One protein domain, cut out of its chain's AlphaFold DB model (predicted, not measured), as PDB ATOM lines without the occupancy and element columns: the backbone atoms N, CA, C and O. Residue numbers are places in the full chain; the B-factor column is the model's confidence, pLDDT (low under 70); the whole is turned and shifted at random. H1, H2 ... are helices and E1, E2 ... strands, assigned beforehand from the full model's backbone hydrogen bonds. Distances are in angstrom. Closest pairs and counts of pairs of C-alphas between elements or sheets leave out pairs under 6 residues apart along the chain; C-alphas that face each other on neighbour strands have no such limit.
ATOM      1  N   ALA A 657     343.654 247.309 399.849       91.75
ATOM      2  CA  ALA A 657     344.976 247.010 399.309       91.75
ATOM      3  C   ALA A 657     345.984 246.993 400.465       91.75
ATOM      4  O   ALA A 657     345.999 247.914 401.280       91.75
ATOM      5  N   THR A 658     346.816 245.955 400.539       93.00
ATOM      6  CA  THR A 658     347.706 245.706 401.683       93.00
ATOM      7  C   THR A 658     349.148 245.578 401.220       93.00
ATOM      8  O   THR A 658     349.437 244.739 400.371       93.00
ATOM      9  N   GLU A 659     350.049 246.331 401.843       93.25
ATOM     10  CA  GLU A 659     351.499 246.141 401.728       93.25
ATOM     11  C   GLU A 659     352.122 246.025 403.120       93.25
ATOM     12  O   GLU A 659     351.611 246.583 404.095       93.25
ATOM     13  N   LYS A 660     353.224 245.276 403.240       93.25
ATOM     14  CA  LYS A 660     353.869 245.022 404.537       93.25
ATOM     15  C   LYS A 660     355.367 244.781 404.443       93.25
ATOM     16  O   LYS A 660     355.876 244.323 403.425       93.25
ATOM     17  N   ILE A 661     356.047 245.039 405.553       91.81
ATOM     18  CA  ILE A 661     357.493 244.908 405.712       91.81
ATOM     19  C   ILE A 661     357.835 244.243 407.051       91.81
ATOM     20  O   ILE A 661     357.143 244.435 408.056       91.81
ATOM     21  N   GLY A 662     358.894 243.433 407.052       89.12
ATOM     22  CA  GLY A 662     359.254 242.563 408.172       89.12
ATOM     23  C   GLY A 662     358.319 241.354 408.323       89.12
ATOM     24  O   GLY A 662     357.568 240.990 407.415       89.12
ATOM     25  N   THR A 663     358.354 240.724 409.498       87.38
ATOM     26  CA  THR A 663     357.547 239.534 409.816       87.38
ATOM     27  C   THR A 663     356.745 239.790 411.082       87.38
ATOM     28  O   THR A 663     357.329 240.103 412.116       87.38
ATOM     29  N   ALA A 664     355.424 239.610 411.011       90.44
ATOM     30  CA  ALA A 664     354.549 239.755 412.167       90.44
ATOM     31  C   ALA A 664     354.957 238.793 413.296       90.44
ATOM     32  O   ALA A 664     355.065 237.578 413.104       90.44
ATOM     33  N   MET A 665     355.173 239.358 414.477       90.88
ATOM     34  CA  MET A 665     355.372 238.646 415.731       90.88
ATOM     35  C   MET A 665     354.045 238.029 416.211       90.88
ATOM     36  O   MET A 665     352.978 238.512 415.818       90.88
ATOM     37  N   PRO A 666     354.088 236.983 417.065       90.19
ATOM     38  CA  PRO A 666     352.892 236.321 417.591       90.19
ATOM     39  C   PRO A 666     351.927 237.276 418.305       90.19
ATOM     40  O   PRO A 666     352.339 238.322 418.794       90.19
ATOM     41  N   GLU A 667     350.666 236.872 418.464       79.81
ATOM     42  CA  GLU A 667     349.622 237.654 419.157       79.81
ATOM     43  C   GLU A 667     349.976 238.031 420.609       79.81
ATOM     44  O   GLU A 667     349.473 239.018 421.133       79.81
ATOM     45  N   THR A 668     350.881 237.286 421.251       87.75
ATOM     46  CA  THR A 668     351.416 237.594 422.589       87.75
ATOM     47  C   THR A 668     352.437 238.741 422.603       87.75
ATOM     48  O   THR A 668     352.876 239.167 423.673       87.75
ATOM     49  N   TRP A 669     352.843 239.258 421.440       91.38
ATOM     50  CA  TRP A 669     353.726 240.416 421.336       91.38
ATOM     51  C   TRP A 669     353.003 241.681 421.797       91.38
ATOM     52  O   TRP A 669     351.948 242.015 421.272       91.38
ATOM     53  N   GLY A 670     353.570 242.392 422.774       90.94
ATOM     54  CA  GLY A 670     352.917 243.551 423.390       90.94
ATOM     55  C   GLY A 670     351.718 243.200 424.281       90.94
ATOM     56  O   GLY A 670     350.917 244.077 424.574       90.94
ATOM     57  N   LEU A 671     351.594 241.949 424.750       89.06
ATOM     58  CA  LEU A 671     350.503 241.511 425.639       89.06
ATOM     59  C   LEU A 671     350.348 242.366 426.912       89.06
ATOM     60  O   LEU A 671     349.238 242.481 427.414       89.06
ATOM     61  N   TYR A 672     351.449 242.937 427.414       89.94
ATOM     62  CA  TYR A 672     351.514 243.741 428.643       89.94
ATOM     63  C   TYR A 672     351.708 245.241 428.379       89.94
ATOM     64  O   TYR A 672     352.230 245.956 429.235       89.94
ATOM     65  N   GLN A 673     351.396 245.722 427.175       91.94
ATOM     66  CA  GLN A 673     351.624 247.121 426.796       91.94
ATOM     67  C   GLN A 673     350.684 248.105 427.524       91.94
ATOM     68  O   GLN A 673     351.012 249.284 427.666       91.94
ATOM     69  N   ASP A 674     349.552 247.601 428.003       89.75
ATOM     70  CA  ASP A 674     348.518 248.285 428.780       89.75
ATOM     71  C   ASP A 674     348.809 248.335 430.286       89.75
ATOM     72  O   ASP A 674     348.068 248.960 431.044       89.75
ATOM     73  N   ALA A 675     349.899 247.703 430.731       86.75
ATOM     74  CA  ALA A 675     350.303 247.724 432.126       86.75
ATOM     75  C   ALA A 675     350.505 249.166 432.634       86.75
ATOM     76  O   ALA A 675     351.068 250.022 431.948       86.75
ATOM     77  N   ILE A 676     350.094 249.407 433.878       83.88
ATOM     78  CA  ILE A 676     350.146 250.713 434.549       83.88
ATOM     79  C   ILE A 676     351.319 250.722 435.553       83.88
ATOM     80  O   ILE A 676     351.588 249.686 436.176       83.88
ATOM     81  N   PRO A 677     352.024 251.853 435.767       82.81
ATOM     82  CA  PRO A 677     353.092 251.953 436.761       82.81
ATOM     83  C   PRO A 677     352.724 251.385 438.138       82.81
ATOM     84  O   PRO A 677     351.790 251.839 438.796       82.81
ATOM     85  N   GLY A 678     353.509 250.408 438.596       80.50
ATOM     86  CA  GLY A 678     353.288 249.699 439.861       80.50
ATOM     87  C   GLY A 678     352.703 248.294 439.699       80.50
ATOM     88  O   GLY A 678     352.810 247.500 440.635       80.50
ATOM     89  N   ASP A 679     352.170 247.946 438.523       82.62
ATOM     90  CA  ASP A 679     351.868 246.556 438.187       82.62
ATOM     91  C   ASP A 679     353.161 245.719 438.073       82.62
ATOM     92  O   ASP A 679     354.233 246.228 437.741       82.62
ATOM     93  N   LYS A 680     353.068 244.409 438.328       85.94
ATOM     94  CA  LYS A 680     354.186 243.459 438.174       85.94
ATOM     95  C   LYS A 680     354.591 243.248 436.712       85.94
ATOM     96  O   LYS A 680     355.715 242.827 436.454       85.94
ATOM     97  N   THR A 681     353.668 243.489 435.786       86.38
ATOM     98  CA  THR A 681     353.855 243.385 434.333       86.38
ATOM     99  C   THR A 681     354.401 244.676 433.716       86.38
ATOM    100  O   THR A 681     354.927 244.646 432.602       86.38
ATOM    101  N   PHE A 682     354.359 245.801 434.444       85.75
ATOM    102  CA  PHE A 682     354.891 247.075 433.971       85.75
ATOM    103  C   PHE A 682     356.423 247.079 433.980       85.75
ATOM    104  O   PHE A 682     357.069 247.105 435.033       85.75
ATOM    105  N   ARG A 683     357.020 247.091 432.787       86.81
ATOM    106  CA  ARG A 683     358.471 247.136 432.601       86.81
ATOM    107  C   ARG A 683     358.918 248.589 432.405       86.81
ATOM    108  O   ARG A 683     358.459 249.271 431.500       86.81
ATOM    109  N   HIS A 684     359.832 249.051 433.260       85.75
ATOM    110  CA  HIS A 684     360.408 250.403 433.248       85.75
ATOM    111  C   HIS A 684     361.915 250.314 433.505       85.75
ATOM    112  O   HIS A 684     362.353 249.642 434.438       85.75
ATOM    113  N   ILE A 685     362.708 251.043 432.722       81.19
ATOM    114  CA  ILE A 685     364.175 251.110 432.820       81.19
ATOM    115  C   ILE A 685     364.558 252.099 433.931       81.19
ATOM    116  O   ILE A 685     364.213 253.271 433.831       81.19
ATOM    117  N   LYS A 686     365.211 251.665 435.017       72.56
ATOM    118  CA  LYS A 686     365.558 252.556 436.152       72.56
ATOM    119  C   LYS A 686     367.058 252.723 436.355       72.56
ATOM    120  O   LYS A 686     367.489 253.707 436.956       72.56
ATOM    121  N   HIS A 687     367.851 251.782 435.859       74.00
ATOM    122  CA  HIS A 687     369.294 251.740 436.037       74.00
ATOM    123  C   HIS A 687     370.010 251.513 434.702       74.00
ATOM    124  O   HIS A 687     369.485 250.887 433.784       74.00
ATOM    125  N   LEU A 688     371.258 251.980 434.609       73.44
ATOM    126  CA  LEU A 688     372.083 251.843 433.401       73.44
ATOM    127  C   LEU A 688     372.343 250.370 433.015       73.44
ATOM    128  O   LEU A 688     372.499 250.052 431.839       73.44
ATOM    129  N   ASN A 689     372.337 249.452 433.985       76.06
ATOM    130  CA  ASN A 689     372.444 248.018 433.705       76.06
ATOM    131  C   ASN A 689     371.212 247.500 432.941       76.06
ATOM    132  O   ASN A 689     371.376 246.762 431.971       76.06
ATOM    133  N   ASP A 690     370.007 247.960 433.301       78.19
ATOM    134  CA  ASP A 690     368.758 247.609 432.615       78.19
ATOM    135  C   ASP A 690     368.803 248.055 431.141       78.19
ATOM    136  O   ASP A 690     368.348 247.333 430.256       78.19
ATOM    137  N   VAL A 691     369.411 249.221 430.867       80.38
ATOM    138  CA  VAL A 691     369.663 249.731 429.505       80.38
ATOM    139  C   VAL A 691     370.557 248.767 428.723       80.38
ATOM    140  O   VAL A 691     370.237 248.401 427.591       80.38
ATOM    141  N   HIS A 692     371.673 248.329 429.308       82.38
ATOM    142  CA  HIS A 692     372.608 247.415 428.647       82.38
ATOM    143  C   HIS A 692     372.003 246.028 428.385       82.38
ATOM    144  O   HIS A 692     372.234 245.462 427.311       82.38
ATOM    145  N   ASP A 693     371.207 245.504 429.319       84.94
ATOM    146  CA  ASP A 693     370.480 244.245 429.152       84.94
ATOM    147  C   ASP A 693     369.395 244.362 428.067       84.94
ATOM    148  O   ASP A 693     369.359 243.536 427.151       84.94
ATOM    149  N   PHE A 694     368.597 245.436 428.065       88.19
ATOM    150  CA  PHE A 694     367.599 245.691 427.018       88.19
ATOM    151  C   PHE A 694     368.247 245.841 425.633       88.19
ATOM    152  O   PHE A 694     367.778 245.280 424.645       88.19
ATOM    153  N   GLN A 695     369.384 246.537 425.540       86.94
ATOM    154  CA  GLN A 695     370.140 246.639 424.289       86.94
ATOM    155  C   GLN A 695     370.731 245.300 423.829       86.94
ATOM    156  O   GLN A 695     370.966 245.124 422.632       86.94
ATOM    157  N   ARG A 696     371.011 244.353 424.734       88.56
ATOM    158  CA  ARG A 696     371.392 242.987 424.350       88.56
ATOM    159  C   ARG A 696     370.197 242.268 423.715       88.56
ATOM    160  O   ARG A 696     370.348 241.792 422.594       88.56
ATOM    161  N   GLU A 697     369.018 242.320 424.341       89.69
ATOM    162  CA  GLU A 697     367.767 241.789 423.764       89.69
ATOM    163  C   GLU A 697     367.479 242.385 422.371       89.69
ATOM    164  O   GLU A 697     367.135 241.658 421.440       89.69
ATOM    165  N   LEU A 698     367.671 243.699 422.186       89.88
ATOM    166  CA  LEU A 698     367.507 244.353 420.881       89.88
ATOM    167  C   LEU A 698     368.514 243.848 419.832       89.88
ATOM    168  O   LEU A 698     368.133 243.617 418.687       89.88
ATOM    169  N   ARG A 699     369.792 243.654 420.189       89.25
ATOM    170  CA  ARG A 699     370.820 243.136 419.260       89.25
ATOM    171  C   ARG A 699     370.564 241.674 418.878       89.25
ATOM    172  O   ARG A 699     370.774 241.305 417.721       89.25
ATOM    173  N   GLU A 700     370.070 240.860 419.805       89.31
ATOM    174  CA  GLU A 700     369.628 239.484 419.538       89.31
ATOM    175  C   GLU A 700     368.429 239.483 418.577       89.31
ATOM    176  O   GLU A 700     368.464 238.828 417.534       89.31
ATOM    177  N   LEU A 701     367.419 240.320 418.839       87.00
ATOM    178  CA  LEU A 701     366.258 240.494 417.965       87.00
ATOM    179  C   LEU A 701     366.653 240.971 416.559       87.00
ATOM    180  O   LEU A 701     366.153 240.437 415.570       87.00
ATOM    181  N   ILE A 702     367.596 241.910 416.437       86.75
ATOM    182  CA  ILE A 702     368.123 242.368 415.141       86.75
ATOM    183  C   ILE A 702     368.803 241.220 414.384       86.75
ATOM    184  O   ILE A 702     368.477 240.995 413.217       86.75
ATOM    185  N   THR A 703     369.688 240.467 415.043       85.81
ATOM    186  CA  THR A 703     370.490 239.398 414.415       85.81
ATOM    187  C   THR A 703     369.726 238.093 414.141       85.81
ATOM    188  O   THR A 703     370.197 237.290 413.340       85.81
ATOM    189  N   SER A 704     368.530 237.904 414.713       79.31
ATOM    190  CA  SER A 704     367.676 236.699 414.601       79.31
ATOM    191  C   SER A 704     367.167 236.298 413.196       79.31
ATOM    192  O   SER A 704     366.384 235.358 413.073       79.31
ATOM    193  N   GLY A 705     367.615 236.954 412.121       57.66
ATOM    194  CA  GLY A 705     367.448 236.456 410.746       57.66
ATOM    195  C   GLY A 705     366.206 236.916 409.975       57.66
ATOM    196  O   GLY A 705     366.132 236.652 408.778       57.66
ATOM    197  N   THR A 706     365.263 237.644 410.584       59.88
ATOM    198  CA  THR A 706     364.241 238.371 409.805       59.88
ATOM    199  C   THR A 706     364.873 239.570 409.094       59.88
ATOM    200  O   THR A 706     365.439 240.457 409.745       59.88
ATOM    201  N   ALA A 707     364.810 239.570 407.760       58.12
ATOM    202  CA  ALA A 707     365.144 240.732 406.943       58.12
ATOM    203  C   ALA A 707     364.100 241.842 407.154       58.12
ATOM    204  O   ALA A 707     362.961 241.556 407.518       58.12
ATOM    205  N   ASP A 708     364.531 243.082 406.931       77.12
ATOM    206  CA  ASP A 708     363.751 244.318 407.036       77.12
ATOM    207  C   ASP A 708     363.226 244.639 408.451       77.12
ATOM    208  O   ASP A 708     362.171 244.199 408.900       77.12
ATOM    209  N   LYS A 709     364.012 245.456 409.165       83.81
ATOM    210  CA  LYS A 709     363.711 246.029 410.485       83.81
ATOM    211  C   LYS A 709     364.124 247.497 410.506       83.81
ATOM    212  O   LYS A 709     365.163 247.827 409.935       83.81
ATOM    213  N   LEU A 710     363.392 248.342 411.229       88.94
ATOM    214  CA  LEU A 710     363.746 249.755 411.403       88.94
ATOM    215  C   LEU A 710     364.484 249.968 412.723       88.94
ATOM    216  O   LEU A 710     363.981 249.566 413.773       88.94
ATOM    217  N   LEU A 711     365.661 250.596 412.694       90.06
ATOM    218  CA  LEU A 711     366.463 250.819 413.899       90.06
ATOM    219  C   LEU A 711     366.103 252.159 414.542       90.06
ATOM    220  O   LEU A 711     366.511 253.217 414.069       90.06
ATOM    221  N   VAL A 712     365.404 252.121 415.676       88.50
ATOM    222  CA  VAL A 712     365.052 253.341 416.409       88.50
ATOM    223  C   VAL A 712     366.263 253.788 417.226       88.50
ATOM    224  O   VAL A 712     366.601 253.215 418.268       88.50
ATOM    225  N   LYS A 713     366.970 254.793 416.706       87.38
ATOM    226  CA  LYS A 713     368.156 255.391 417.330       87.38
ATOM    227  C   LYS A 713     367.798 256.554 418.250       87.38
ATOM    228  O   LYS A 713     366.761 257.199 418.111       87.38
ATOM    229  N   ARG A 714     368.700 256.853 419.180       84.12
ATOM    230  CA  ARG A 714     368.657 258.045 420.029       84.12
ATOM    231  C   ARG A 714     368.746 259.328 419.193       84.12
ATOM    232  O   ARG A 714     369.681 259.464 418.408       84.12
ATOM    233  N   ASN A 715     367.814 260.265 419.391       84.44
ATOM    234  CA  ASN A 715     367.690 261.508 418.609       84.44
ATOM    235  C   ASN A 715     367.652 261.244 417.090       84.44
ATOM    236  O   ASN A 715     368.222 261.999 416.300       84.44
ATOM    237  N   GLY A 716     367.044 260.121 416.704       85.44
ATOM    238  CA  GLY A 716     367.015 259.607 415.342       85.44
ATOM    239  C   GLY A 716     365.648 259.767 414.685       85.44
ATOM    240  O   GLY A 716     364.624 259.855 415.358       85.44
ATOM    241  N   SER A 717     365.661 259.761 413.358       90.25
ATOM    242  CA  SER A 717     364.493 259.621 412.493       90.25
ATOM    243  C   SER A 717     364.868 258.611 411.414       90.25
ATOM    244  O   SER A 717     365.938 258.731 410.811       90.25
ATOM    245  N   ASP A 718     364.038 257.592 411.224       89.81
ATOM    246  CA  ASP A 718     364.221 256.548 410.214       89.81
ATOM    247  C   ASP A 718     362.847 256.142 409.651       89.81
ATOM    248  O   ASP A 718     361.817 256.453 410.253       89.81
ATOM    249  N   HIS A 719     362.793 255.494 408.487       90.31
ATOM    250  CA  HIS A 719     361.518 255.129 407.855       90.31
ATOM    251  C   HIS A 719     361.552 253.861 406.997       90.31
ATOM    252  O   HIS A 719     362.568 253.488 406.415       90.31
ATOM    253  N   PHE A 720     360.381 253.241 406.864       89.56
ATOM    254  CA  PHE A 720     360.074 252.278 405.814       89.56
ATOM    255  C   PHE A 720     359.359 252.967 404.648       89.56
ATOM    256  O   PHE A 720     358.509 253.832 404.870       89.56
ATOM    257  N   THR A 721     359.632 252.509 403.427       90.44
ATOM    258  CA  THR A 721     358.873 252.870 402.222       90.44
ATOM    259  C   THR A 721     358.171 251.631 401.678       90.44
ATOM    260  O   THR A 721     358.809 250.604 401.447       90.44
ATOM    261  N   LEU A 722     356.862 251.737 401.474       89.56
ATOM    262  CA  LEU A 722     355.969 250.703 400.959       89.56
ATOM    263  C   LEU A 722     355.372 251.220 399.647       89.56
ATOM    264  O   LEU A 722     354.632 252.204 399.634       89.56
ATOM    265  N   MET A 723     355.750 250.597 398.533       89.50
ATOM    266  CA  MET A 723     355.363 251.034 397.192       89.50
ATOM    267  C   MET A 723     354.061 250.359 396.769       89.50
ATOM    268  O   MET A 723     354.051 249.157 396.501       89.50
ATOM    269  N   PHE A 724     353.000 251.144 396.615       88.00
ATOM    270  CA  PHE A 724     351.805 250.706 395.902       88.00
ATOM    271  C   PHE A 724     351.940 251.065 394.423       88.00
ATOM    272  O   PHE A 724     352.495 252.106 394.079       88.00
ATOM    273  N   LYS A 725     351.441 250.197 393.540       80.50
ATOM    274  CA  LYS A 725     351.490 250.405 392.087       80.50
ATOM    275  C   LYS A 725     350.112 250.688 391.522       80.50
ATOM    276  O   LYS A 725     349.141 250.040 391.913       80.50
ATOM    277  N   SER A 726     350.073 251.572 390.534       71.38
ATOM    278  CA  SER A 726     348.919 251.805 389.679       71.38
ATOM    279  C   SER A 726     348.339 250.498 389.142       71.38
ATOM    280  O   SER A 726     349.049 249.574 388.735       71.38
ATOM    281  N   VAL A 727     347.012 250.448 389.090       68.44
ATOM    282  CA  VAL A 727     346.246 249.312 388.572       68.44
ATOM    283  C   VAL A 727     346.603 249.034 387.116       68.44
ATOM    284  O   VAL A 727     346.703 247.871 386.729       68.44
ATOM    285  N   ASP A 728     346.849 250.080 386.324       68.69
ATOM    286  CA  ASP A 728     347.233 249.967 384.912       68.69
ATOM    287  C   ASP A 728     348.591 249.262 384.714       68.69
ATOM    288  O   ASP A 728     348.794 248.617 383.681       68.69
ATOM    289  N   ASP A 729     349.479 249.301 385.717       69.25
ATOM    290  CA  ASP A 729     350.766 248.591 385.718       69.25
ATOM    291  C   ASP A 729     350.649 247.129 386.194       69.25
ATOM    292  O   ASP A 729     351.567 246.322 385.996       69.25
ATOM    293  N   ILE A 730     349.514 246.741 386.788       65.94
ATOM    294  CA  ILE A 730     349.207 245.345 387.114       65.94
ATOM    295  C   ILE A 730     348.788 244.631 385.815       65.94
ATOM    296  O   ILE A 730     347.820 245.043 385.173       65.94
ATOM    297  N   PRO A 731     349.439 243.521 385.409       67.44
ATOM    298  CA  PRO A 731     349.064 242.804 384.193       67.44
ATOM    299  C   PRO A 731     347.582 242.409 384.195       67.44
ATOM    300  O   PRO A 731     347.096 241.843 385.171       67.44
ATOM    301  N   LYS A 732     346.862 242.618 383.083       65.12
ATOM    302  CA  LYS A 732     345.416 242.312 382.989       65.12
ATOM    303  C   LYS A 732     345.051 240.868 383.362       65.12
ATOM    304  O   LYS A 732     343.968 240.618 383.873       65.12
ATOM    305  N   SER A 733     345.958 239.915 383.145       61.78
ATOM    306  CA  SER A 733     345.808 238.521 383.587       61.78
ATOM    307  C   SER A 733     345.844 238.347 385.111       61.78
ATOM    308  O   SER A 733     345.216 237.423 385.618       61.78
ATOM    309  N   ALA A 734     346.550 239.222 385.831       56.19
ATOM    310  CA  ALA A 734     346.551 239.300 387.289       56.19
ATOM    311  C   ALA A 734     345.380 240.149 387.813       56.19
ATOM    312  O   ALA A 734     344.766 239.757 388.797       56.19
ATOM    313  N   GLN A 735     344.990 241.234 387.126       55.97
ATOM    314  CA  GLN A 735     343.788 242.015 387.470       55.97
ATOM    315  C   GLN A 735     342.525 241.133 387.542       55.97
ATOM    316  O   GLN A 735     341.725 241.283 388.455       55.97
ATOM    317  N   ILE A 736     342.371 240.153 386.638       55.19
ATOM    318  CA  ILE A 736     341.241 239.197 386.643       55.19
ATOM    319  C   ILE A 736     341.223 238.293 387.898       55.19
ATOM    320  O   ILE A 736     340.175 237.750 388.243       55.19
ATOM    321  N   ALA A 737     342.353 238.131 388.595       51.56
ATOM    322  CA  ALA A 737     342.435 237.374 389.846       51.56
ATOM    323  C   ALA A 737     342.074 238.209 391.093       51.56
ATOM    324  O   ALA A 737     341.803 237.629 392.143       51.56
ATOM    325  N   PHE A 738     342.037 239.542 390.985       52.94
ATOM    326  CA  PHE A 738     341.634 240.443 392.064       52.94
ATOM    327  C   PHE A 738     340.181 240.886 391.867       52.94
ATOM    328  O   PHE A 738     339.866 241.661 390.969       52.94
ATOM    329  N   SER A 739     339.275 240.434 392.737       59.12
ATOM    330  CA  SER A 739     337.869 240.870 392.722       59.12
ATOM    331  C   SER A 739     337.641 242.259 393.337       59.12
ATOM    332  O   SER A 739     336.498 242.699 393.416       59.12
ATOM    333  N   CYS A 740     338.697 242.911 393.827       72.69
ATOM    334  CA  CYS A 740     338.661 244.198 394.514       72.69
ATOM    335  C   CYS A 740     339.959 244.964 394.237       72.69
ATOM    336  O   CYS A 740     341.032 244.363 394.235       72.69
ATOM    337  N   VAL A 741     339.859 246.273 394.010       85.12
ATOM    338  CA  VAL A 741     340.974 247.152 393.632       85.12
ATOM    339  C   VAL A 741     340.787 248.519 394.298       85.12
ATOM    340  O   VAL A 741     339.664 249.016 394.367       85.12
ATOM    341  N   VAL A 742     341.879 249.126 394.775       91.25
ATOM    342  CA  VAL A 742     341.880 250.458 395.403       91.25
ATOM    343  C   VAL A 742     342.761 251.403 394.584       91.25
ATOM    344  O   VAL A 742     343.955 251.168 394.432       91.25
ATOM    345  N   GLU A 743     342.159 252.466 394.062       93.25
ATOM    346  CA  GLU A 743     342.825 253.586 393.379       93.25
ATOM    347  C   GLU A 743     342.705 254.882 394.186       93.25
ATOM    348  O   GLU A 743     343.632 255.688 394.181       93.25
ATOM    349  N   VAL A 744     341.571 255.072 394.870       95.62
ATOM    350  CA  VAL A 744     341.250 256.235 395.708       95.62
ATOM    351  C   VAL A 744     341.068 255.767 397.147       95.62
ATOM    352  O   VAL A 744     340.243 254.887 397.413       95.62
ATOM    353  N   VAL A 745     341.834 256.362 398.061       96.88
ATOM    354  CA  VAL A 745     341.818 256.077 399.501       96.88
ATOM    355  C   VAL A 745     340.600 256.716 400.168       96.88
ATOM    356  O   VAL A 745     340.232 257.847 399.879       96.88
ATOM    357  N   GLU A 746     340.007 256.010 401.122       95.88
ATOM    358  CA  GLU A 746     339.099 256.562 402.130       95.88
ATOM    359  C   GLU A 746     339.811 256.580 403.485       95.88
ATOM    360  O   GLU A 746     340.040 257.639 404.062       95.88
ATOM    361  N   LYS A 747     340.246 255.406 403.956       95.56
ATOM    362  CA  LYS A 747     340.908 255.230 405.256       95.56
ATOM    363  C   LYS A 747     342.228 254.495 405.097       95.56
ATOM    364  O   LYS A 747     342.332 253.563 404.303       95.56
ATOM    365  N   VAL A 748     343.220 254.880 405.894       98.12
ATOM    366  CA  VAL A 748     344.506 254.180 405.982       98.12
ATOM    367  C   VAL A 748     344.630 253.555 407.357       98.12
ATOM    368  O   VAL A 748     344.534 254.259 408.358       98.12
ATOM    369  N   VAL A 749     344.861 252.250 407.415       98.25
ATOM    370  CA  VAL A 749     345.055 251.509 408.663       98.25
ATOM    371  C   VAL A 749     346.486 250.993 408.706       98.25
ATOM    372  O   VAL A 749     346.881 250.170 407.882       98.25
ATOM    373  N   VAL A 750     347.267 251.480 409.666       98.12
ATOM    374  CA  VAL A 750     348.678 251.129 409.844       98.12
ATOM    375  C   VAL A 750     348.823 250.261 411.088       98.12
ATOM    376  O   VAL A 750     348.563 250.722 412.196       98.12
ATOM    377  N   THR A 751     349.261 249.015 410.926       96.94
ATOM    378  CA  THR A 751     349.603 248.134 412.051       96.94
ATOM    379  C   THR A 751     351.114 248.109 412.222       96.94
ATOM    380  O   THR A 751     351.833 247.784 411.281       96.94
ATOM    381  N   VAL A 752     351.607 248.429 413.418       96.75
ATOM    382  CA  VAL A 752     353.046 248.439 413.730       96.75
ATOM    383  C   VAL A 752     353.315 247.534 414.927       96.75
ATOM    384  O   VAL A 752     352.547 247.521 415.891       96.75
ATOM    385  N   GLN A 753     354.423 246.792 414.881       96.38
ATOM    386  CA  GLN A 753     354.965 246.075 416.033       96.38
ATOM    387  C   GLN A 753     356.416 246.485 416.278       96.38
ATOM    388  O   GLN A 753     357.254 246.477 415.370       96.38
ATOM    389  N   TRP A 754     356.724 246.815 417.526       95.88
ATOM    390  CA  TRP A 754     358.031 247.322 417.933       95.88
ATOM    391  C   TRP A 754     358.484 246.719 419.259       95.88
ATOM    392  O   TRP A 754     357.706 246.100 419.984       95.88
ATOM    393  N   LYS A 755     359.757 246.938 419.588       94.94
ATOM    394  CA  LYS A 755     360.294 246.839 420.947       94.94
ATOM    395  C   LYS A 755     361.111 248.093 421.229       94.94
ATOM    396  O   LYS A 755     362.045 248.376 420.481       94.94
ATOM    397  N   HIS A 756     360.761 248.853 422.264       93.50
ATOM    398  CA  HIS A 756     361.395 250.143 422.564       93.50
ATOM    399  C   HIS A 756     361.710 250.287 424.054       93.50
ATOM    400  O   HIS A 756     360.942 249.843 424.902       93.50
ATOM    401  N   ILE A 757     362.843 250.917 424.368       90.44
ATOM    402  CA  ILE A 757     363.341 251.120 425.737       90.44
ATOM    403  C   ILE A 757     362.506 252.125 426.544       90.44
ATOM    404  O   ILE A 757     362.602 252.165 427.764       90.44
ATOM    405  N   CYS A 758     361.723 252.956 425.856       90.56
ATOM    406  CA  CYS A 758     360.804 253.920 426.451       90.56
ATOM    407  C   CYS A 758     359.784 254.385 425.414       90.56
ATOM    408  O   CYS A 758     360.110 255.178 424.533       90.56
ATOM    409  N   ARG A 759     358.577 253.831 425.431       93.75
ATOM    410  CA  ARG A 759     357.589 254.016 424.366       93.75
ATOM    411  C   ARG A 759     357.194 255.486 424.164       93.75
ATOM    412  O   ARG A 759     357.076 255.903 423.019       93.75
ATOM    413  N   GLY A 760     357.104 256.281 425.229       93.38
ATOM    414  CA  GLY A 760     356.693 257.686 425.174       93.38
ATOM    415  C   GLY A 760     357.643 258.652 424.472       93.38
ATOM    416  O   GLY A 760     357.192 259.711 424.036       93.38
ATOM    417  N   SER A 761     358.931 258.311 424.319       91.62
ATOM    418  CA  SER A 761     359.895 259.143 423.570       91.62
ATOM    419  C   SER A 761     359.878 258.892 422.058       91.62
ATOM    420  O   SER A 761     360.579 259.581 421.315       91.62
ATOM    421  N   MET A 762     359.104 257.902 421.608       94.12
ATOM    422  CA  MET A 762     358.923 257.535 420.208       94.12
ATOM    423  C   MET A 762     357.658 258.197 419.649       94.12
ATOM    424  O   MET A 762     356.620 258.219 420.307       94.12
ATOM    425  N   SER A 763     357.719 258.682 418.412       96.25
ATOM    426  CA  SER A 763     356.543 259.044 417.621       96.25
ATOM    427  C   SER A 763     356.556 258.308 416.284       96.25
ATOM    428  O   SER A 763     357.613 257.972 415.747       96.25
ATOM    429  N   ILE A 764     355.369 258.031 415.750       97.88
ATOM    430  CA  ILE A 764     355.180 257.343 414.472       97.88
ATOM    431  C   ILE A 764     354.365 258.256 413.563       97.88
ATOM    432  O   ILE A 764     353.319 258.780 413.964       97.88
ATOM    433  N   TRP A 765     354.828 258.440 412.332       97.62
ATOM    434  CA  TRP A 765     354.175 259.271 411.326       97.62
ATOM    435  C   TRP A 765     353.999 258.527 410.004       97.62
ATOM    436  O   TRP A 765     354.800 257.679 409.618       97.62
ATOM    437  N   LEU A 766     352.933 258.885 409.299       98.00
ATOM    438  CA  LEU A 766     352.574 258.395 407.976       98.00
ATOM    439  C   LEU A 766     352.753 259.528 406.964       98.00
ATOM    440  O   LEU A 766     352.422 260.679 407.261       98.00
ATOM    441  N   LYS A 767     353.236 259.213 405.763       98.00
ATOM    442  CA  LYS A 767     353.227 260.120 404.614       98.00
ATOM    443  C   LYS A 767     352.763 259.393 403.348       98.00
ATOM    444  O   LYS A 767     353.248 258.300 403.068       98.00
ATOM    445  N   SER A 768     351.861 260.010 402.588       98.00
ATOM    446  CA  SER A 768     351.357 259.482 401.311       98.00
ATOM    447  C   SER A 768     352.186 259.938 400.094       98.00
ATOM    448  O   SER A 768     352.960 260.901 400.207       98.00
ATOM    449  N   PRO A 769     351.990 259.320 398.909       97.56
ATOM    450  CA  PRO A 769     352.631 259.734 397.658       97.56
ATOM    451  C   PRO A 769     352.348 261.197 397.286       97.56
ATOM    452  O   PRO A 769     353.240 261.905 396.819       97.56
ATOM    453  N   SER A 770     351.141 261.691 397.588       97.12
ATOM    454  CA  SER A 770     350.740 263.098 397.422       97.12
ATOM    455  C   SER A 770     351.473 264.077 398.346       97.12
ATOM    456  O   SER A 770     351.317 265.289 398.208       97.12
ATOM    457  N   GLY A 771     352.275 263.597 399.297       97.00
ATOM    458  CA  GLY A 771     353.076 264.429 400.193       97.00
ATOM    459  C   GLY A 771     352.446 264.713 401.559       97.00
ATOM    460  O   GLY A 771     353.171 265.156 402.453       97.00
ATOM    461  N   THR A 772     351.159 264.408 401.744       97.75
ATOM    462  CA  THR A 772     350.419 264.586 403.003       97.75
ATOM    463  C   THR A 772     351.064 263.783 404.122       97.75
ATOM    464  O   THR A 772     351.195 262.565 403.997       97.75
ATOM    465  N   ARG A 773     351.454 264.450 405.218       96.12
ATOM    466  CA  ARG A 773     352.101 263.835 406.386       96.12
ATOM    467  C   ARG A 773     351.267 264.061 407.646       96.12
ATOM    468  O   ARG A 773     350.894 265.192 407.946       96.12
ATOM    469  N   VAL A 774     351.058 262.996 408.416       96.50
ATOM    470  CA  VAL A 774     350.355 263.033 409.705       96.50
ATOM    471  C   VAL A 774     351.083 262.193 410.755       96.50
ATOM    472  O   VAL A 774     351.668 261.155 410.448       96.50
ATOM    473  N   THR A 775     351.034 262.629 412.009       97.19
ATOM    474  CA  THR A 775     351.460 261.835 413.166       97.19
ATOM    475  C   THR A 775     350.335 260.877 413.566       97.19
ATOM    476  O   THR A 775     349.234 261.318 413.888       97.19
ATOM    477  N   ILE A 776     350.604 259.570 413.539       97.38
ATOM    478  CA  ILE A 776     349.640 258.524 413.927       97.38
ATOM    479  C   ILE A 776     349.820 258.092 415.390       97.38
ATOM    480  O   ILE A 776     348.839 257.761 416.050       97.38
ATOM    481  N   LEU A 777     351.039 258.209 415.930       97.69
ATOM    482  CA  LEU A 777     351.328 258.147 417.364       97.69
ATOM    483  C   LEU A 777     352.238 259.316 417.745       97.69
ATOM    484  O   LEU A 777     353.375 259.393 417.282       97.69
ATOM    485  N   GLY A 778     351.740 260.230 418.570       95.19
ATOM    486  CA  GLY A 778     352.525 261.325 419.122       95.19
ATOM    487  C   GLY A 778     353.414 260.879 420.278       95.19
ATOM    488  O   GLY A 778     353.206 259.834 420.887       95.19
ATOM    489  N   LYS A 779     354.393 261.728 420.595       93.75
ATOM    490  CA  LYS A 779     355.186 261.638 421.821       93.75
ATOM    491  C   LYS A 779     354.268 261.740 423.042       93.75
ATOM    492  O   LYS A 779     353.415 262.623 423.075       93.75
ATOM    493  N   ARG A 780     354.518 260.922 424.067       94.56
ATOM    494  CA  ARG A 780     353.767 260.922 425.331       94.56
ATOM    495  C   ARG A 780     354.730 261.019 426.520       94.56
ATOM    496  O   ARG A 780     355.307 260.007 426.908       94.56
ATOM    497  N   PRO A 781     354.978 262.221 427.081       90.75
ATOM    498  CA  PRO A 781     356.080 262.451 428.026       90.75
ATOM    499  C   PRO A 781     356.044 261.622 429.317       90.75
ATOM    500  O   PRO A 781     357.096 261.401 429.918       90.75
ATOM    501  N   ASN A 782     354.859 261.171 429.742       90.50
ATOM    502  CA  ASN A 782     354.698 260.344 430.936       90.50
ATOM    503  C   ASN A 782     354.927 258.845 430.646       90.50
ATOM    504  O   ASN A 782     355.267 258.093 431.563       90.50
ATOM    505  N   ASP A 783     354.751 258.393 429.397       92.94
ATOM    506  CA  ASP A 783     354.810 256.981 428.999       92.94
ATOM    507  C   ASP A 783     356.242 256.432 429.045       92.94
ATOM    508  O   ASP A 783     357.024 256.486 428.095       92.94
ATOM    509  N   THR A 784     356.575 255.863 430.195       91.25
ATOM    510  CA  THR A 784     357.890 255.294 430.508       91.25
ATOM    511  C   THR A 784     357.959 253.778 430.292       91.25
ATOM    512  O   THR A 784     358.925 253.137 430.713       91.25
ATOM    513  N   TYR A 785     356.955 253.188 429.626       92.75
ATOM    514  CA  TYR A 785     356.911 251.752 429.355       92.75
ATOM    515  C   TYR A 785     358.071 251.309 428.457       92.75
ATOM    516  O   TYR A 785     358.295 251.864 427.380       92.75
ATOM    517  N   ALA A 786     358.789 250.273 428.875       92.56
ATOM    518  CA  ALA A 786     359.928 249.708 428.170       92.56
ATOM    519  C   ALA A 786     359.629 248.260 427.778       92.56
ATOM    520  O   ALA A 786     359.590 247.391 428.642       92.56
ATOM    521  N   GLY A 787     359.456 247.956 426.496       93.94
ATOM    522  CA  GLY A 787     359.081 246.606 426.082       93.94
ATOM    523  C   GLY A 787     358.562 246.507 424.659       93.94
ATOM    524  O   GLY A 787     358.752 247.398 423.828       93.94
ATOM    525  N   GLU A 788     357.947 245.364 424.394       95.06
ATOM    526  CA  GLU A 788     357.211 245.021 423.188       95.06
ATOM    527  C   GLU A 788     355.913 245.837 423.083       95.06
ATOM    528  O   GLU A 788     355.217 246.041 424.074       95.06
ATOM    529  N   GLY A 789     355.560 246.269 421.875       95.31
ATOM    530  CA  GLY A 789     354.292 246.939 421.593       95.31
ATOM    531  C   GLY A 789     353.718 246.545 420.235       95.31
ATOM    532  O   GLY A 789     354.454 246.202 419.305       95.31
ATOM    533  N   THR A 790     352.392 246.584 420.141       95.88
ATOM    534  CA  THR A 790     351.583 246.358 418.944       95.88
ATOM    535  C   THR A 790     350.392 247.310 418.943       95.88
ATOM    536  O   THR A 790     349.552 247.284 419.841       95.88
ATOM    537  N   MET A 791     350.256 248.116 417.894       96.50
ATOM    538  CA  MET A 791     349.076 248.961 417.730       96.50
ATOM    539  C   MET A 791     348.634 249.019 416.274       96.50
ATOM    540  O   MET A 791     349.451 248.911 415.358       96.50
ATOM    541  N   GLN A 792     347.324 249.169 416.098       96.25
ATOM    542  CA  GLN A 792     346.687 249.514 414.841       96.25
ATOM    543  C   GLN A 792     346.233 250.973 414.940       96.25
ATOM    544  O   GLN A 792     345.484 251.328 415.843       96.25
ATOM    545  N   PHE A 793     346.695 251.809 414.017       97.38
ATOM    546  CA  PHE A 793     346.343 253.221 413.933       97.38
ATOM    547  C   PHE A 793     345.502 253.460 412.680       97.38
ATOM    548  O   PHE A 793     345.867 252.983 411.605       97.38
ATOM    549  N   THR A 794     344.435 254.252 412.782       97.56
ATOM    550  CA  THR A 794     343.692 254.738 411.612       97.56
ATOM    551  C   THR A 794     344.094 256.178 411.295       97.56
ATOM    552  O   THR A 794     344.187 257.019 412.182       97.56
ATOM    553  N   SER A 795     344.304 256.483 410.016       97.62
ATOM    554  CA  SER A 795     344.375 257.845 409.497       97.62
ATOM    555  C   SER A 795     343.205 258.115 408.559       97.62
ATOM    556  O   SER A 795     342.941 257.336 407.637       97.62
ATOM    557  N   VAL A 796     342.548 259.258 408.769       96.88
ATOM    558  CA  VAL A 796     341.567 259.839 407.838       96.88
ATOM    559  C   VAL A 796     342.115 261.043 407.062       96.88
ATOM    560  O   VAL A 796     341.409 261.621 406.242       96.88
ATOM    561  N   THR A 797     343.382 261.427 407.254       96.75
ATOM    562  CA  THR A 797     343.962 262.617 406.593       96.75
ATOM    563  C   THR A 797     344.186 262.434 405.095       96.75
ATOM    564  O   THR A 797     344.303 263.407 404.354       96.75
ATOM    565  N   ASN A 798     344.247 261.186 404.634       96.56
ATOM    566  CA  ASN A 798     344.511 260.814 403.244       96.56
ATOM    567  C   ASN A 798     343.222 260.555 402.438       96.56
ATOM    568  O   ASN A 798     343.281 260.007 401.340       96.56
ATOM    569  N   TRP A 799     342.055 260.943 402.971       97.12
ATOM    570  CA  TRP A 799     340.754 260.735 402.329       97.12
ATOM    571  C   TRP A 799     340.705 261.391 400.939       97.12
ATOM    572  O   TRP A 799     340.912 262.597 400.800       97.12
ATOM    573  N   GLY A 800     340.428 260.592 399.911       96.44
ATOM    574  CA  GLY A 800     340.390 260.981 398.500       96.44
ATOM    575  C   GLY A 800     341.707 260.886 397.738       96.44
ATOM    576  O   GLY A 800     341.696 261.061 396.519       96.44
ATOM    577  N   GLU A 801     342.840 260.655 398.404       97.38
ATOM    578  CA  GLU A 801     344.135 260.618 397.721       97.38
ATOM    579  C   GLU A 801     344.273 259.385 396.821       97.38
ATOM    580  O   GLU A 801     343.661 258.339 397.059       97.38
ATOM    581  N   LEU A 802     345.099 259.506 395.780       95.50
ATOM    582  CA  LEU A 802     345.446 258.370 394.937       95.50
ATOM    583  C   LEU A 802     346.419 257.439 395.670       95.50
ATOM    584  O   LEU A 802     347.326 257.886 396.370       95.50
ATOM    585  N   VAL A 803     346.224 256.135 395.480       94.12
ATOM    586  CA  VAL A 803     347.032 255.073 396.100       94.12
ATOM    587  C   VAL A 803     348.455 254.995 395.539       94.12
ATOM    588  O   VAL A 803     349.374 254.661 396.281       94.12
ATOM    589  N   ASP A 804     348.628 255.264 394.243       93.19
ATOM    590  CA  ASP A 804     349.855 254.976 393.487       93.19
ATOM    591  C   ASP A 804     351.091 255.743 393.992       93.19
ATOM    592  O   ASP A 804     351.061 256.965 394.155       93.19
ATOM    593  N   GLY A 805     352.193 255.014 394.194       93.62
ATOM    594  CA  GLY A 805     353.491 255.538 394.606       93.62
ATOM    595  C   GLY A 805     353.957 255.097 395.999       93.62
ATOM    596  O   GLY A 805     353.487 254.119 396.586       93.62
ATOM    597  N   ASP A 806     354.937 255.838 396.517       95.56
ATOM    598  CA  ASP A 806     355.634 255.537 397.768       95.56
ATOM    599  C   ASP A 806     354.861 256.038 399.000       95.56
ATOM    600  O   ASP A 806     354.785 257.243 399.264       95.56
ATOM    601  N   TRP A 807     354.349 255.104 399.802       97.69
ATOM    602  CA  TRP A 807     353.855 255.371 401.153       97.69
ATOM    603  C   TRP A 807     354.988 255.197 402.158       97.69
ATOM    604  O   TRP A 807     355.716 254.207 402.123       97.69
ATOM    605  N   VAL A 808     355.143 256.148 403.075       97.56
ATOM    606  CA  VAL A 808     356.253 256.164 404.034       97.56
ATOM    607  C   VAL A 808     355.721 256.092 405.459       97.56
ATOM    608  O   VAL A 808     354.941 256.949 405.876       97.56
ATOM    609  N   ILE A 809     356.174 255.089 406.213       97.44
ATOM    610  CA  ILE A 809     355.951 254.975 407.659       97.44
ATOM    611  C   ILE A 809     357.276 255.305 408.335       97.44
ATOM    612  O   ILE A 809     358.237 254.540 408.231       97.44
ATOM    613  N   GLY A 810     357.337 256.447 409.009       96.25
ATOM    614  CA  GLY A 810     358.524 256.891 409.724       96.25
ATOM    615  C   GLY A 810     358.366 256.837 411.234       96.25
ATOM    616  O   GLY A 810     357.260 256.934 411.771       96.25
ATOM    617  N   VAL A 811     359.500 256.689 411.911       96.62
ATOM    618  CA  VAL A 811     359.610 256.699 413.367       96.62
ATOM    619  C   VAL A 811     360.668 257.713 413.768       96.62
ATOM    620  O   VAL A 811     361.830 257.600 413.370       96.62
ATOM    621  N   ASP A 812     360.263 258.675 414.590       94.75
ATOM    622  CA  ASP A 812     361.162 259.639 415.214       94.75
ATOM    623  C   ASP A 812     361.309 259.272 416.703       94.75
ATOM    624  O   ASP A 812     360.369 258.791 417.339       94.75
ATOM    625  N   ASN A 813     362.490 259.477 417.285       90.88
ATOM    626  CA  ASN A 813     362.718 259.283 418.718       90.88
ATOM    627  C   ASN A 813     363.626 260.381 419.272       90.88
ATOM    628  O   ASN A 813     364.805 260.459 418.922       90.88
ATOM    629  N   ASP A 814     363.091 261.194 420.182       86.31
ATOM    630  CA  ASP A 814     363.803 262.324 420.796       86.31
ATOM    631  C   ASP A 814     364.541 261.963 422.098       86.31
ATOM    632  O   ASP A 814     365.142 262.825 422.740       86.31
ATOM    633  N   ALA A 815     364.482 260.682 422.486       79.75
ATOM    634  CA  ALA A 815     365.113 260.101 423.670       79.75
ATOM    635  C   ALA A 815     364.754 260.755 425.020       79.75
ATOM    636  O   ALA A 815     365.413 260.485 426.030       79.75
ATOM    637  N   SER A 816     363.706 261.580 425.076       78.81
ATOM    638  CA  SER A 816     363.248 262.217 426.312       78.81
ATOM    639  C   SER A 816     362.327 261.289 427.114       78.81
ATOM    640  O   SER A 816     361.109 261.435 427.164       78.81
ATOM    641  N   CYS A 817     362.942 260.290 427.747       74.25
ATOM    642  CA  CYS A 817     362.256 259.343 428.618       74.25
ATOM    643  C   CYS A 817     362.256 259.811 430.083       74.25
ATOM    644  O   CYS A 817     363.149 259.456 430.864       74.25
ATOM    645  N   GLY A 818     361.269 260.633 430.445       64.31
ATOM    646  CA  GLY A 818     361.183 261.248 431.771       64.31
ATOM    647  C   GLY A 818     362.424 262.075 432.148       64.31
ATOM    648  O   GLY A 818     363.304 262.352 431.333       64.31
ATOM    649  N   ASN A 819     362.522 262.468 433.420       54.56
ATOM    650  CA  ASN A 819     363.553 263.409 433.883       54.56
ATOM    651  C   ASN A 819     364.932 262.788 434.212       54.56
ATOM    652  O   ASN A 819     365.799 263.511 434.703       54.56
ATOM    653  N   HIS A 820     365.157 261.472 434.034       53.72
ATOM    654  CA  HIS A 820     366.221 260.788 434.801       53.72
ATOM    655  C   HIS A 820     367.119 259.744 434.113       53.72
ATOM    656  O   HIS A 820     368.102 259.350 434.736       53.72
ATOM    657  N   ILE A 821     366.847 259.264 432.893       55.97
ATOM    658  CA  ILE A 821     367.441 257.970 432.477       55.97
ATOM    659  C   ILE A 821     368.748 258.090 431.660       55.97
ATOM    660  O   ILE A 821     369.618 257.230 431.789       55.97
ATOM    661  N   PHE A 822     368.944 259.141 430.850       58.84
ATOM    662  CA  PHE A 822     369.916 259.086 429.738       58.84
ATOM    663  C   PHE A 822     370.960 260.224 429.652       58.84
ATOM    664  O   PHE A 822     371.538 260.432 428.585       58.84
ATOM    665  N   ASP A 823     371.266 260.953 430.727       53.88
ATOM    666  CA  ASP A 823     372.115 262.171 430.686       53.88
ATOM    667  C   ASP A 823     373.646 261.928 430.533       53.88
ATOM    668  O   ASP A 823     374.485 262.707 430.980       53.88
ATOM    669  N   SER A 824     374.049 260.821 429.900       51.47
ATOM    670  CA  SER A 824     375.443 260.558 429.512       51.47
ATOM    671  C   SER A 824     375.527 259.982 428.092       51.47
ATOM    672  O   SER A 824     374.614 259.308 427.618       51.47
ATOM    673  N   ASN A 825     376.588 260.349 427.366       53.09
ATOM    674  CA  ASN A 825     376.591 260.408 425.901       53.09
ATOM    675  C   ASN A 825     377.426 259.295 425.240       53.09
ATOM    676  O   ASN A 825     378.657 259.314 425.333       53.09
ATOM    677  N   PRO A 826     376.771 258.421 424.460       51.97
ATOM    678  CA  PRO A 826     377.304 257.936 423.190       51.97
ATOM    679  C   PRO A 826     376.365 258.291 422.019       51.97
ATOM    680  O   PRO A 826     375.149 258.142 422.098       51.97
ATOM    681  N   ARG A 827     376.942 258.718 420.888       52.22
ATOM    682  CA  ARG A 827     376.220 259.345 419.756       52.22
ATOM    683  C   ARG A 827     375.324 258.428 418.900       52.22
ATOM    684  O   ARG A 827     374.667 258.933 418.002       52.22
ATOM    685  N   ASP A 828     375.295 257.122 419.161       58.00
ATOM    686  CA  ASP A 828     374.579 256.111 418.359       58.00
ATOM    687  C   ASP A 828     373.933 255.042 419.267       58.00
ATOM    688  O   ASP A 828     374.084 253.834 419.075       58.00
ATOM    689  N   GLU A 829     373.243 255.476 420.321       78.31
ATOM    690  CA  GLU A 829     372.563 254.549 421.223       78.31
ATOM    691  C   GLU A 829     371.281 253.983 420.580       78.31
ATOM    692  O   GLU A 829     370.374 254.720 420.188       78.31
ATOM    693  N   LEU A 830     371.219 252.655 420.446       86.50
ATOM    694  CA  LEU A 830     370.044 251.930 419.960       86.50
ATOM    695  C   LEU A 830     368.972 251.915 421.060       86.50
ATOM    696  O   LEU A 830     369.205 251.364 422.136       86.50
ATOM    697  N   MET A 831     367.812 252.507 420.779       88.50
ATOM    698  CA  MET A 831     366.709 252.682 421.734       88.50
ATOM    699  C   MET A 831     365.578 251.677 421.490       88.50
ATOM    700  O   MET A 831     364.901 251.254 422.425       88.50
ATOM    701  N   GLY A 832     365.403 251.225 420.251       92.62
ATOM    702  CA  GLY A 832     364.449 250.175 419.925       92.62
ATOM    703  C   GLY A 832     364.527 249.712 418.483       92.62
ATOM    704  O   GLY A 832     365.451 250.050 417.742       92.62
ATOM    705  N   VAL A 833     363.544 248.911 418.092       93.25
ATOM    706  CA  VAL A 833     363.429 248.354 416.748       93.25
ATOM    707  C   VAL A 833     361.961 248.173 416.371       93.25
ATOM    708  O   VAL A 833     361.177 247.663 417.174       93.25
ATOM    709  N   VAL A 834     361.591 248.562 415.151       94.62
ATOM    710  CA  VAL A 834     360.328 248.142 414.526       94.62
ATOM    711  C   VAL A 834     360.601 246.845 413.775       94.62
ATOM    712  O   VAL A 834     361.512 246.788 412.946       94.62
ATOM    713  N   VAL A 835     359.845 245.798 414.097       93.50
ATOM    714  CA  VAL A 835     360.031 244.440 413.545       93.50
ATOM    715  C   VAL A 835     359.013 244.084 412.467       93.50
ATOM    716  O   VAL A 835     359.247 243.163 411.687       93.50
ATOM    717  N   PHE A 836     357.900 244.816 412.428       94.19
ATOM    718  CA  PHE A 836     356.834 244.645 411.457       94.19
ATOM    719  C   PHE A 836     356.067 245.956 411.282       94.19
ATOM    720  O   PHE A 836     355.752 246.629 412.269       94.19
ATOM    721  N   ALA A 837     355.738 246.282 410.037       95.50
ATOM    722  CA  ALA A 837     354.743 247.290 409.708       95.50
ATOM    723  C   ALA A 837     353.888 246.811 408.528       95.50
ATOM    724  O   ALA A 837     354.407 246.278 407.549       95.50
ATOM    725  N   GLU A 838     352.581 247.023 408.617       95.56
ATOM    726  CA  GLU A 838     351.610 246.740 407.561       95.56
ATOM    727  C   GLU A 838     350.721 247.961 407.358       95.56
ATOM    728  O   GLU A 838     350.272 248.582 408.322       95.56
ATOM    729  N   ILE A 839     350.463 248.294 406.098       97.12
ATOM    730  CA  ILE A 839     349.572 249.370 405.686       97.12
ATOM    731  C   ILE A 839     348.433 248.780 404.858       97.12
ATOM    732  O   ILE A 839     348.647 248.129 403.837       97.12
ATOM    733  N   ASN A 840     347.211 249.018 405.322       96.56
ATOM    734  CA  ASN A 840     345.971 248.647 404.664       96.56
ATOM    735  C   ASN A 840     345.289 249.930 404.177       96.56
ATOM    736  O   ASN A 840     344.872 250.766 404.980       96.56
ATOM    737  N   LEU A 841     345.189 250.094 402.861       97.06
ATOM    738  CA  LEU A 841     344.491 251.197 402.207       97.06
ATOM    739  C   LEU A 841     343.068 250.738 401.885       97.06
ATOM    740  O   LEU A 841     342.881 249.856 401.048       97.06
ATOM    741  N   LEU A 842     342.074 251.310 402.564       95.81
ATOM    742  CA  LEU A 842     340.656 251.054 402.315       95.81
ATOM    743  C   LEU A 842     340.130 252.090 401.321       95.81
ATOM    744  O   LEU A 842     340.406 253.279 401.485       95.81
ATOM    745  N   GLY A 843     339.352 251.672 400.323       95.25
ATOM    746  CA  GLY A 843     338.784 252.594 399.341       95.25
ATOM    747  C   GLY A 843     338.150 251.925 398.122       95.25
ATOM    748  O   GLY A 843     337.528 250.870 398.228       95.25
ATOM    749  N   THR A 844     338.264 252.556 396.951       93.88
ATOM    750  CA  THR A 844     337.574 252.146 395.700       93.88
ATOM    751  C   THR A 844     338.434 252.338 394.462       93.88
ATOM    752  O   THR A 844     339.454 253.027 394.499       93.88
ATOM    753  N   THR A 845     337.970 251.797 393.331       91.94
ATOM    754  CA  THR A 845     338.339 252.319 392.011       91.94
ATOM    755  C   THR A 845     337.944 253.795 391.887       91.94
ATOM    756  O   THR A 845     336.990 254.262 392.514       91.94
ATOM    757  N   LYS A 846     338.626 254.554 391.030       91.12
ATOM    758  CA  LYS A 846     338.377 255.990 390.858       91.12
ATOM    759  C   LYS A 846     336.929 256.288 390.454       91.12
ATOM    760  O   LYS A 846     336.332 257.229 390.967       91.12
ATOM    761  N   LYS A 847     336.352 255.452 389.584       90.19
ATOM    762  CA  LYS A 847     334.984 255.603 389.052       90.19
ATOM    763  C   LYS A 847     333.879 255.334 390.070       90.19
ATOM    764  O   LYS A 847     332.765 255.807 389.881       90.19
ATOM    765  N   GLU A 848     334.172 254.544 391.096       92.06
ATOM    766  CA  GLU A 848     333.226 254.167 392.155       92.06
ATOM    767  C   GLU A 848     333.455 254.981 393.437       92.06
ATOM    768  O   GLU A 848     332.743 254.800 394.424       92.06
ATOM    769  N   SER A 849     334.446 255.880 393.423       94.50
ATOM    770  CA  SER A 849     334.786 256.727 394.557       94.50
ATOM    771  C   SER A 849     333.687 257.735 394.874       94.50
ATOM    772  O   SER A 849     333.034 258.284 393.985       94.50
TER     773      SER A 849
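What this domain is: This is residues 657 to 849 of the 914 residues of the protein "Proprotein convertase subtilisin/kexin type 1" of Paragonimus westermani (UniProt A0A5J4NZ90). Two strongly twisted sheets, E1 E2 E4 E7 E9 and E3 E8 E5 E6, face each other as a sandwich; H1 packs on the outside of the first sheet towards one end of the long axis, and residues 728 to 734 stick out at the other end. Strands E2 to E9 make a jelly roll, one long hairpin wound over both sheets, nesting E2 with E9, E3 with E8, E4 with E7 and E5 with E6. The 193 printed residues hold two named helices and nine named strands, in the order E1 H1 E2 E3 H2 E4 E5 E6 E7 E8 E9; the class is mixed, helices and strands, with under half of the residues in named elements. The first sheet is branched, its neighbour pairs antiparallel; the second runs E3 - E8 - E5 - E6, all antiparallel. The whole is compact, with a radius of gyration of the C-alphas of 18.6 A, yet elongated, spanning 58 by 33 by 32 A.

How they stand to each other: Start at E1, residues 657 to 662, an edge strand antiparallel to E9, residues 830 to 844; N 659 and O 839 are within hydrogen-bond range at 3.0 A. On the same side of E9 look for E2, residues 710 to 713, with N 712 and O 832 at 2.9 A, and on the other side for E4, residues 744 to 756, with N 751 and O 838 at 2.8 A. E4 bends by 56 degrees at residue 747, and E7, residues 787 to 795, is its other neighbour, with N 750 and O 793 at 2.8 A. H1, residues 688 to 703, is on this sheet at a height of 7.8 A, over E9 and along it at 26 degrees on the local plane; their closest C-alphas, Leu 698 and Gly 832, are 6.6 A apart. In H1 every O i to N i+4 pair is within hydrogen-bond range; H2, residues 732 to 735, is too short for one and is on neither sheet. In the other sheet E3, residues 716 to 724, pairs with E8, residues 805 to 813, through N 720 and O 809 at 2.9 A. E8 pairs with E5, residues 762 to 767, through N 765 and O 810 at 2.9 A, and E5 makes a hairpin with E6, residues 773 to 777, with N 766 and O 774 at 2.8 A. The facing parts of the sheets are 8.6 A centre to centre, their strands at 31 degrees.

Where its parts are: Find C-alpha 657 at (344.976, 247.010, 399.309), where E1 begins. H1 runs 22.8 A from C-alpha 688 at (372.083, 251.843, 433.401). E3 measures 26.2 A, E4 34.1 A, E7 24.9 A and E8 26.1 A; E9 runs 40.5 A to C-alpha 844 at (337.574, 252.146, 395.700).

The domain as a whole: The two C-alphas farthest apart, Ser 733 and His 820, are 59.5 A apart. The printed part has no cut; the links E1 to H1 and E8 to E9 are long. Look for pLDDT under 70 at residues 705 to 707, 727 to 739 and 818 to 828.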